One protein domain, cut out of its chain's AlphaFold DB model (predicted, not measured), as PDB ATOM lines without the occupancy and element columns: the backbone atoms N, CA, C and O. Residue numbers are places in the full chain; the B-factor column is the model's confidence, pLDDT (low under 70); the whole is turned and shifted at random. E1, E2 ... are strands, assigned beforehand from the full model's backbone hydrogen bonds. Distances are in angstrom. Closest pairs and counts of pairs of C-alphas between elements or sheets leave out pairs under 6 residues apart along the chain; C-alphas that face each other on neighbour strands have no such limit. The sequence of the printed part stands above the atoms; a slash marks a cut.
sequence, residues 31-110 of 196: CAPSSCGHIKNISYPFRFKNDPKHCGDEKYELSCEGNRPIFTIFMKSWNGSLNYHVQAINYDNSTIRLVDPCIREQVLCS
ATOM      1  N   CYS A  31     151.309 160.507 111.391       87.44
ATOM      2  CA  CYS A  31     151.804 159.216 111.820       87.44
ATOM      3  C   CYS A  31     152.563 159.405 113.128       87.44
ATOM      4  O   CYS A  31     153.706 159.862 113.134       87.44
ATOM      5  N   ALA A  32     151.892 159.114 114.241       89.62
ATOM      6  CA  ALA A  32     152.558 159.020 115.526       89.62
ATOM      7  C   ALA A  32     153.546 157.842 115.471       89.62
ATOM      8  O   ALA A  32     153.161 156.769 115.002       89.62
ATOM      9  N   PRO A  33     154.800 158.018 115.916       90.81
ATOM     10  CA  PRO A  33     155.754 156.923 115.918       90.81
ATOM     11  C   PRO A  33     155.324 155.786 116.844       90.81
ATOM     12  O   PRO A  33     154.898 156.011 117.978       90.81
ATOM     13  N   SER A  34     155.508 154.560 116.371       92.31
ATOM     14  CA  SER A  34     155.262 153.335 117.126       92.31
ATOM     15  C   SER A  34     156.512 152.894 117.898       92.31
ATOM     16  O   SER A  34     157.603 153.449 117.753       92.31
ATOM     17  N   SER A  35     156.379 151.909 118.785       94.19
ATOM     18  CA  SER A  35     157.478 151.435 119.640       94.19
ATOM     19  C   SER A  35     157.369 149.944 119.940       94.19
ATOM     20  O   SER A  35     156.275 149.433 120.156       94.19
ATOM     21  N   CYS A  36     158.509 149.261 120.041       95.56
ATOM     22  CA  CYS A  36     158.597 147.873 120.496       95.56
ATOM     23  C   CYS A  36     159.939 147.634 121.201       95.56
ATOM     24  O   CYS A  36     161.007 147.822 120.615       95.56
ATOM     25  N   GLY A  37     159.899 147.210 122.467       94.75
ATOM     26  CA  GLY A  37     161.119 146.924 123.225       94.75
ATOM     27  C   GLY A  37     162.029 148.139 123.364       94.75
ATOM     28  O   GLY A  37     161.592 149.194 123.828       94.75
ATOM     29  N   HIS A  38     163.294 147.979 122.967       94.19
ATOM     30  CA  HIS A  38     164.303 149.041 122.988       94.19
ATOM     31  C   HIS A  38     164.138 150.066 121.850       94.19
ATOM     32  O   HIS A  38     164.621 151.189 121.969       94.19
ATOM     33  N   ILE A  39     163.417 149.735 120.774       94.31
ATOM     34  CA  ILE A  39     163.202 150.654 119.652       94.31
ATOM     35  C   ILE A  39     161.964 151.514 119.946       94.31
ATOM     36  O   ILE A  39     160.844 151.002 120.009       94.31
ATOM     37  N   LYS A  40     162.168 152.821 120.168       90.31
ATOM     38  CA  LYS A  40     161.143 153.749 120.698       90.31
ATOM     39  C   LYS A  40     160.578 154.776 119.707       90.31
ATOM     40  O   LYS A  40     159.765 155.605 120.091       90.31
ATOM     41  N   ASN A  41     161.009 154.757 118.452       92.25
ATOM     42  CA  ASN A  41     160.589 155.741 117.455       92.25
ATOM     43  C   ASN A  41     160.522 155.074 116.080       92.25
ATOM     44  O   ASN A  41     161.416 155.251 115.257       92.25
ATOM     45  N   ILE A  42     159.535 154.202 115.882       93.06
ATOM     46  CA  ILE A  42     159.304 153.488 114.623       93.06
ATOM     47  C   ILE A  42     158.387 154.347 113.764       93.06
ATOM     48  O   ILE A  42     157.256 154.630 114.147       93.06
ATOM     49  N   SER A  43     158.895 154.790 112.625       91.31
ATOM     50  CA  SER A  43     158.201 155.668 111.690       91.31
ATOM     51  C   SER A  43     158.518 155.264 110.257       91.31
ATOM     52  O   SER A  43     159.379 154.411 110.021       91.31
ATOM     53  N   TYR A  44     157.876 155.944 109.301       88.44
ATOM     54  CA  TYR A  44     158.133 155.757 107.877       88.44
ATOM     55  C   TYR A  44     159.649 155.673 107.588       88.44
ATOM     56  O   TYR A  44     160.410 156.513 108.078       88.44
ATOM     57  N   PRO A  45     160.105 154.679 106.807       87.00
ATOM     58  CA  PRO A  45     159.291 153.745 106.026       87.00
ATOM     59  C   PRO A  45     158.857 152.482 106.781       87.00
ATOM     60  O   PRO A  45     158.026 151.735 106.269       87.00
ATOM     61  N   PHE A  46     159.387 152.247 107.979       90.62
ATOM     62  CA  PHE A  46     159.035 151.096 108.804       90.62
ATOM     63  C   PHE A  46     157.665 151.287 109.446       90.62
ATOM     64  O   PHE A  46     157.251 152.406 109.755       90.62
ATOM     65  N   ARG A  47     156.970 150.175 109.666       92.31
ATOM     66  CA  ARG A  47     155.653 150.160 110.306       92.31
ATOM     67  C   ARG A  47     155.389 148.837 110.987       92.31
ATOM     68  O   ARG A  47     156.020 147.842 110.659       92.31
ATOM     69  N   PHE A  48     154.411 148.803 111.871       92.44
ATOM     70  CA  PHE A  48     153.759 147.573 112.291       92.44
ATOM     71  C   PHE A  48     152.492 147.322 111.476       92.44
ATOM     72  O   PHE A  48     151.886 148.233 110.907       92.44
ATOM     73  N   LYS A  49     152.038 146.068 111.499       89.31
ATOM     74  CA  LYS A  49     150.780 145.640 110.873       89.31
ATOM     75  C   LYS A  49     149.560 146.452 111.319       89.31
ATOM     76  O   LYS A  49     148.643 146.685 110.537       89.31
ATOM     77  N   ASN A  50     149.561 146.875 112.581       88.12
ATOM     78  CA  ASN A  50     148.465 147.632 113.182       88.12
ATOM     79  C   ASN A  50     148.585 149.148 112.958       88.12
ATOM     80  O   ASN A  50     147.646 149.871 113.287       88.12
ATOM     81  N   ASP A  51     149.705 149.633 112.409       89.25
ATOM     82  CA  ASP A  51     149.839 151.044 112.059       89.25
ATOM     83  C   ASP A  51     148.914 151.371 110.871       89.25
ATOM     84  O   ASP A  51     148.684 150.510 110.006       89.25
ATOM     85  N   PRO A  52     148.380 152.606 110.784       88.75
ATOM     86  CA  PRO A  52     147.576 153.029 109.644       88.75
ATOM     87  C   PRO A  52     148.299 152.782 108.316       88.75
ATOM     88  O   PRO A  52     149.510 152.955 108.217       88.75
ATOM     89  N   LYS A  53     147.559 152.427 107.257       86.44
ATOM     90  CA  LYS A  53     148.168 152.047 105.966       86.44
ATOM     91  C   LYS A  53     149.060 153.118 105.335       86.44
ATOM     92  O   LYS A  53     149.981 152.774 104.609       86.44
ATOM     93  N   HIS A  54     148.784 154.391 105.605       86.62
ATOM     94  CA  HIS A  54     149.581 155.517 105.120       86.62
ATOM     95  C   HIS A  54     150.839 155.779 105.976       86.62
ATOM     96  O   HIS A  54     151.681 156.586 105.591       86.62
ATOM     97  N   CYS A  55     150.990 155.107 107.123       89.31
ATOM     98  CA  CYS A  55     152.084 155.289 108.074       89.31
ATOM     99  C   CYS A  55     153.176 154.234 107.914       89.31
ATOM    100  O   CYS A  55     153.415 153.438 108.813       89.31
ATOM    101  N   GLY A  56     153.841 154.251 106.759       89.06
ATOM    102  CA  GLY A  56     154.931 153.337 106.409       89.06
ATOM    103  C   GLY A  56     154.631 152.528 105.153       89.06
ATOM    104  O   GLY A  56     153.545 152.611 104.585       89.06
ATOM    105  N   ASP A  57     155.598 151.731 104.720       86.62
ATOM    106  CA  ASP A  57     155.482 150.854 103.554       86.62
ATOM    107  C   ASP A  57     155.300 149.404 104.026       86.62
ATOM    108  O   ASP A  57     156.021 148.921 104.901       86.62
ATOM    109  N   GLU A  58     154.331 148.697 103.442       86.38
ATOM    110  CA  GLU A  58     154.042 147.285 103.737       86.38
ATOM    111  C   GLU A  58     155.257 146.376 103.474       86.38
ATOM    112  O   GLU A  58     155.399 145.322 104.092       86.38
ATOM    113  N   LYS A  59     156.193 146.799 102.611       83.50
ATOM    114  CA  LYS A  59     157.455 146.082 102.363       83.50
ATOM    115  C   LYS A  59     158.387 146.049 103.572       83.50
ATOM    116  O   LYS A  59     159.230 145.154 103.623       83.50
ATOM    117  N   TYR A  60     158.261 147.000 104.497       87.44
ATOM    118  CA  TYR A  60     159.112 147.128 105.685       87.44
ATOM    119  C   TYR A  60     158.312 146.958 106.979       87.44
ATOM    120  O   TYR A  60     158.629 147.565 108.006       87.44
ATOM    121  N   GLU A  61     157.258 146.143 106.916       90.81
ATOM    122  CA  GLU A  61     156.466 145.774 108.079       90.81
ATOM    123  C   GLU A  61     157.309 144.969 109.083       90.81
ATOM    124  O   GLU A  61     157.969 143.984 108.745       90.81
ATOM    125  N   LEU A  62     157.278 145.411 110.335       93.81
ATOM    126  CA  LEU A  62     157.864 144.763 111.497       93.81
ATOM    127  C   LEU A  62     156.780 144.007 112.264       93.81
ATOM    128  O   LEU A  62     155.619 144.426 112.309       93.81
ATOM    129  N   SER A  63     157.171 142.936 112.947       95.31
ATOM    130  CA  SER A  63     156.389 142.350 114.037       95.31
ATOM    131  C   SER A  63     157.035 142.665 115.389       95.31
ATOM    132  O   SER A  63     158.192 143.079 115.470       95.31
ATOM    133  N   CYS A  64     156.265 142.543 116.468       95.31
ATOM    134  CA  CYS A  64     156.743 142.754 117.832       95.31
ATOM    135  C   CYS A  64     156.326 141.559 118.686       95.31
ATOM    136  O   CYS A  64     155.156 141.425 119.042       95.31
ATOM    137  N   GLU A  65     157.277 140.693 119.017       94.19
ATOM    138  CA  GLU A  65     157.027 139.484 119.803       94.19
ATOM    139  C   GLU A  65     157.774 139.586 121.131       94.19
ATOM    140  O   GLU A  65     158.991 139.757 121.158       94.19
ATOM    141  N   GLY A  66     157.056 139.539 122.258       93.69
ATOM    142  CA  GLY A  66     157.679 139.579 123.587       93.69
ATOM    143  C   GLY A  66     158.591 140.794 123.816       93.69
ATOM    144  O   GLY A  66     159.684 140.644 124.359       93.69
ATOM    145  N   ASN A  67     158.167 141.989 123.383       93.69
ATOM    146  CA  ASN A  67     158.972 143.220 123.390       93.69
ATOM    147  C   ASN A  67     160.243 143.157 122.524       93.69
ATOM    148  O   ASN A  67     161.200 143.886 122.787       93.69
ATOM    149  N   ARG A  68     160.276 142.310 121.492       93.69
ATOM    150  CA  ARG A  68     161.372 142.253 120.521       93.69
ATOM    151  C   ARG A  68     160.849 142.562 119.117       93.69
ATOM    152  O   ARG A  68     159.983 141.833 118.635       93.69
ATOM    153  N   PRO A  69     161.349 143.626 118.464       94.94
ATOM    154  CA  PRO A  69     161.012 143.907 117.078       94.94
ATOM    155  C   PRO A  69     161.678 142.881 116.159       94.94
ATOM    156  O   PRO A  69     162.863 142.568 116.313       94.94
ATOM    157  N   ILE A  70     160.910 142.359 115.210       94.56
ATOM    158  CA  ILE A  70     161.328 141.320 114.274       94.56
ATOM    159  C   ILE A  70     161.075 141.805 112.847       94.56
ATOM    160  O   ILE A  70     160.011 142.341 112.540       94.56
ATOM    161  N   PHE A  71     162.065 141.604 111.981       91.00
ATOM    162  CA  PHE A  71     161.956 141.809 110.541       91.00
ATOM    163  C   PHE A  71     161.951 140.446 109.849       91.00
ATOM    164  O   PHE A  71     162.881 139.654 110.021       91.00
ATOM    165  N   THR A  72     160.912 140.169 109.065       88.06
ATOM    166  CA  THR A  72     160.765 138.891 108.361       88.06
ATOM    167  C   THR A  72     161.183 139.038 106.904       88.06
ATOM    168  O   THR A  72     160.578 139.783 106.135       88.06
ATOM    169  N   ILE A  73     162.204 138.283 106.506       82.31
ATOM    170  CA  ILE A  73     162.631 138.167 105.113       82.31
ATOM    171  C   ILE A  73     161.918 136.976 104.485       82.31
ATOM    172  O   ILE A  73     162.094 135.840 104.925       82.31
ATOM    173  N   PHE A  74     161.158 137.216 103.418       79.62
ATOM    174  CA  PHE A  74     160.513 136.150 102.653       79.62
ATOM    175  C   PHE A  74     161.435 135.625 101.556       79.62
ATOM    176  O   PHE A  74     161.866 136.360 100.669       79.62
ATOM    177  N   MET A  75     161.714 134.328 101.587       75.56
ATOM    178  CA  MET A  75     162.618 133.659 100.664       75.56
ATOM    179  C   MET A  75     161.840 132.962  99.553       75.56
ATOM    180  O   MET A  75     161.241 131.904  99.751       75.56
ATOM    181  N   LYS A  76     161.903 133.527  98.343       72.50
ATOM    182  CA  LYS A  76     161.215 132.961  97.171       72.50
ATOM    183  C   LYS A  76     161.768 131.607  96.728       72.50
ATOM    184  O   LYS A  76     161.002 130.787  96.242       72.50
ATOM    185  N   SER A  77     163.072 131.366  96.872       71.12
ATOM    186  CA  SER A  77     163.710 130.169  96.303       71.12
ATOM    187  C   SER A  77     163.301 128.860  96.977       71.12
ATOM    188  O   SER A  77     163.340 127.824  96.323       71.12
ATOM    189  N   TRP A  78     162.896 128.891  98.247       74.62
ATOM    190  CA  TRP A  78     162.457 127.706  98.994       74.62
ATOM    191  C   TRP A  78     161.082 127.878  99.654       74.62
ATOM    192  O   TRP A  78     160.705 127.075 100.499       74.62
ATOM    193  N   ASN A  79     160.322 128.900  99.238       76.06
ATOM    194  CA  ASN A  79     158.979 129.211  99.738       76.06
ATOM    195  C   ASN A  79     158.900 129.243 101.277       76.06
ATOM    196  O   ASN A  79     158.063 128.581 101.890       76.06
ATOM    197  N   GLY A  80     159.811 129.994 101.894       83.81
ATOM    198  CA  GLY A  80     159.923 130.114 103.346       83.81
ATOM    199  C   GLY A  80     160.176 131.549 103.792       83.81
ATOM    200  O   GLY A  80     160.169 132.482 102.986       83.81
ATOM    201  N   SER A  81     160.420 131.734 105.085       84.44
ATOM    202  CA  SER A  81     160.817 133.021 105.649       84.44
ATOM    203  C   SER A  81     161.866 132.852 106.741       84.44
ATOM    204  O   SER A  81     162.009 131.786 107.336       84.44
ATOM    205  N   LEU A  82     162.621 133.920 106.977       85.75
ATOM    206  CA  LEU A  82     163.598 134.025 108.053       85.75
ATOM    207  C   LEU A  82     163.264 135.253 108.892       85.75
ATOM    208  O   LEU A  82     163.082 136.346 108.355       85.75
ATOM    209  N   ASN A  83     163.198 135.065 110.203       89.19
ATOM    210  CA  ASN A  83     162.945 136.136 111.153       89.19
ATOM    211  C   ASN A  83     164.272 136.637 111.709       89.19
ATOM    212  O   ASN A  83     165.081 135.839 112.170       89.19
ATOM    213  N   TYR A  84     164.466 137.952 111.699       89.56
ATOM    214  CA  TYR A  84     165.640 138.615 112.255       89.56
ATOM    215  C   TYR A  84     165.231 139.545 113.383       89.56
ATOM    216  O   TYR A  84     164.209 140.222 113.293       89.56
ATOM    217  N   HIS A  85     166.041 139.618 114.432       92.81
ATOM    218  CA  HIS A  85     165.851 140.609 115.482       92.81
ATOM    219  C   HIS A  85     166.356 141.971 115.016       92.81
ATOM    220  O   HIS A  85     167.482 142.098 114.542       92.81
ATOM    221  N   VAL A  86     165.543 143.011 115.182       93.06
ATOM    222  CA  VAL A  86     165.963 144.376 114.851       93.06
ATOM    223  C   VAL A  86     166.785 144.937 116.005       93.06
ATOM    224  O   VAL A  86     166.264 145.164 117.097       93.06
ATOM    225  N   GLN A  87     168.073 145.173 115.761       92.31
ATOM    226  CA  GLN A  87     168.984 145.729 116.761       92.31
ATOM    227  C   GLN A  87     168.969 147.259 116.758       92.31
ATOM    228  O   GLN A  87     169.021 147.876 117.819       92.31
ATOM    229  N   ALA A  88     168.903 147.874 115.576       92.56
ATOM    230  CA  ALA A  88     168.875 149.325 115.429       92.56
ATOM    231  C   ALA A  88     168.239 149.745 114.100       92.56
ATOM    232  O   ALA A  88     168.299 149.016 113.110       92.56
ATOM    233  N   ILE A  89     167.684 150.955 114.082       91.31
ATOM    234  CA  ILE A  89     167.211 151.637 112.876       91.31
ATOM    235  C   ILE A  89     167.913 152.991 112.821       91.31
ATOM    236  O   ILE A  89     167.904 153.735 113.801       91.31
ATOM    237  N   ASN A  90     168.526 153.301 111.685       89.56
ATOM    238  CA  ASN A  90     169.122 154.599 111.406       89.56
ATOM    239  C   ASN A  90     168.297 155.279 110.309       89.56
ATOM    240  O   ASN A  90     168.298 154.836 109.161       89.56
ATOM    241  N   TYR A  91     167.593 156.348 110.675       86.94
ATOM    242  CA  TYR A  91     166.722 157.080 109.756       86.94
ATOM    243  C   TYR A  91     167.489 157.980 108.788       86.94
ATOM    244  O   TYR A  91     167.089 158.062 107.627       86.94
ATOM    245  N   ASP A  92     168.616 158.562 109.212       85.31
ATOM    246  CA  ASP A  92     169.452 159.440 108.379       85.31
ATOM    247  C   ASP A  92     169.936 158.713 107.118       85.31
ATOM    248  O   ASP A  92     169.884 159.225 105.998       85.31
ATOM    249  N   ASN A  93     170.352 157.459 107.300       79.00
ATOM    250  CA  ASN A  93     170.816 156.601 106.216       79.00
ATOM    251  C   ASN A  93     169.725 155.670 105.679       79.00
ATOM    252  O   ASN A  93     169.946 155.003 104.669       79.00
ATOM    253  N   SER A  94     168.554 155.650 106.325       79.94
ATOM    254  CA  SER A  94     167.444 154.737 106.035       79.94
ATOM    255  C   SER A  94     167.868 153.261 106.060       79.94
ATOM    256  O   SER A  94     167.482 152.478 105.196       79.94
ATOM    257  N   THR A  95     168.686 152.886 107.050       84.62
ATOM    258  CA  THR A  95     169.227 151.529 107.213       84.62
ATOM    259  C   THR A  95     168.701 150.849 108.474       84.62
ATOM    260  O   THR A  95     168.517 151.496 109.505       84.62
ATOM    261  N   ILE A  96     168.566 149.529 108.433       88.38
ATOM    262  CA  ILE A  96     168.205 148.667 109.558       88.38
ATOM    263  C   ILE A  96     169.335 147.679 109.855       88.38
ATOM    264  O   ILE A  96     169.965 147.140 108.946       88.38
ATOM    265  N   ARG A  97     169.597 147.443 111.141       90.38
ATOM    266  CA  ARG A  97     170.563 146.450 111.623       90.38
ATOM    267  C   ARG A  97     169.815 145.233 112.158       90.38
ATOM    268  O   ARG A  97     168.968 145.384 113.042       90.38
ATOM    269  N   LEU A  98     170.114 144.056 111.608       89.62
ATOM    270  CA  LEU A  98     169.311 142.839 111.743       89.62
ATOM    271  C   LEU A  98     170.149 141.671 112.241       89.62
ATOM    272  O   LEU A  98     170.928 141.141 111.473       89.62
ATOM    273  N   VAL A  99     169.903 141.185 113.450       87.56
ATOM    274  CA  VAL A  99     170.642 140.055 114.023       87.56
ATOM    275  C   VAL A  99     169.900 138.749 113.749       87.56
ATOM    276  O   VAL A  99     168.712 138.628 114.066       87.56
ATOM    277  N   ASP A 100     170.594 137.757 113.183       86.75
ATOM    278  CA  ASP A 100     170.087 136.383 113.087       86.75
ATOM    279  C   ASP A 100     169.844 135.833 114.513       86.75
ATOM    280  O   ASP A 100     170.775 135.836 115.323       86.75
ATOM    281  N   PRO A 101     168.632 135.353 114.856       85.38
ATOM    282  CA  PRO A 101     168.313 134.833 116.190       85.38
ATOM    283  C   PRO A 101     169.200 133.667 116.643       85.38
ATOM    284  O   PRO A 101     169.300 133.389 117.841       85.38
ATOM    285  N   CYS A 102     169.845 132.968 115.707       82.19
ATOM    286  CA  CYS A 102     170.796 131.906 116.005       82.19
ATOM    287  C   CYS A 102     172.146 132.436 116.516       82.19
ATOM    288  O   CYS A 102     172.920 131.656 117.075       82.19
ATOM    289  N   ILE A 103     172.438 133.735 116.364       80.25
ATOM    290  CA  ILE A 103     173.651 134.365 116.894       80.25
ATOM    291  C   ILE A 103     173.476 134.622 118.393       80.25
ATOM    292  O   ILE A 103     172.612 135.382 118.827       80.25
ATOM    293  N   ARG A 104     174.332 133.995 119.201       76.62
ATOM    294  CA  ARG A 104     174.342 134.130 120.661       76.62
ATOM    295  C   ARG A 104     175.574 134.909 121.100       76.62
ATOM    296  O   ARG A 104     176.686 134.415 120.965       76.62
ATOM    297  N   GLU A 105     175.370 136.078 121.707       67.56
ATOM    298  CA  GLU A 105     176.460 136.943 122.199       67.56
ATOM    299  C   GLU A 105     177.378 136.253 123.226       67.56
ATOM    300  O   GLU A 105     178.548 136.593 123.349       67.56
ATOM    301  N   GLN A 106     176.860 135.259 123.952       65.94
ATOM    302  CA  GLN A 106     177.587 134.538 125.005       65.94
ATOM    303  C   GLN A 106     178.453 133.383 124.474       65.94
ATOM    304  O   GLN A 106     179.194 132.771 125.242       65.94
ATOM    305  N   VAL A 107     178.349 133.054 123.182       72.06
ATOM    306  CA  VAL A 107     179.107 131.967 122.556       72.06
ATOM    307  C   VAL A 107     180.157 132.578 121.640       72.06
ATOM    308  O   VAL A 107     179.833 133.233 120.648       72.06
ATOM    309  N   LEU A 108     181.429 132.339 121.965       72.00
ATOM    310  CA  LEU A 108     182.536 132.713 121.093       72.00
ATOM    311  C   LEU A 108     182.314 132.065 119.719       72.00
ATOM    312  O   LEU A 108     182.080 130.860 119.641       72.00
ATOM    313  N   CYS A 109     182.384 132.866 118.654       76.69
ATOM    314  CA  CYS A 109     182.225 132.395 117.278       76.69
ATOM    315  C   CYS A 109     180.827 131.848 116.927       76.69
ATOM    316  O   CYS A 109     180.700 130.920 116.126       76.69
ATOM    317  N   SER A 110     179.759 132.432 117.480       79.31
ATOM    318  CA  SER A 110     178.399 132.141 117.017       79.31
ATOM    319  C   SER A 110     178.197 132.645 115.584       79.31
ATOM    320  O   SER A 110     178.098 133.848 115.348       79.31
TER     321      SER A 110
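What this domain is: This is residues 31 to 110 of the 196 residues of the protein "uncharacterized protein LOC104213437" of Nicotiana sylvestris (UniProt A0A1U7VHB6). A strongly twisted antiparallel sheet, E3 E4 E5 E6, has the small hairpin E1 and E2 near one end of E4; residues 75 to 80, a hairpin tip, and the tail, 103 to 109, stick out. The 80 printed residues hold six strands, E1 to E6 in chain order, and no named helix: all strand, though under half are in named elements. The whole is only just compact, close to loose, with radius of gyration of the C-alphas 13.5 A and spans 41 by 30 by 27 A.

Where its parts are: Find E3, residues 61 to 65, from C-alpha 61 at (156.466, 145.774, 108.079). E4, 68 to 75, runs 21.7 A; E5, 80 to 90, 27.4 A; E6, 95 to 99, ends at (170.642, 140.055, 114.023). E1 is 34 to 36, E2 39 to 42.

How they stand to each other: In the meander E3 E4 E5 E6, each strand the antiparallel neighbour of the one before, find within hydrogen-bond range N 63 and O 70, 2.9 A; N 73 and O 82, 2.8 A; N 87 and O 97, 2.9 A. The closest C-alphas of E1 and E4 are Cys 36 and Pro 69, 5.8 A.

The domain as a whole: The printed part has no cut; E2 to E3 is a long link. Residues 105 to 106 have pLDDT under 70.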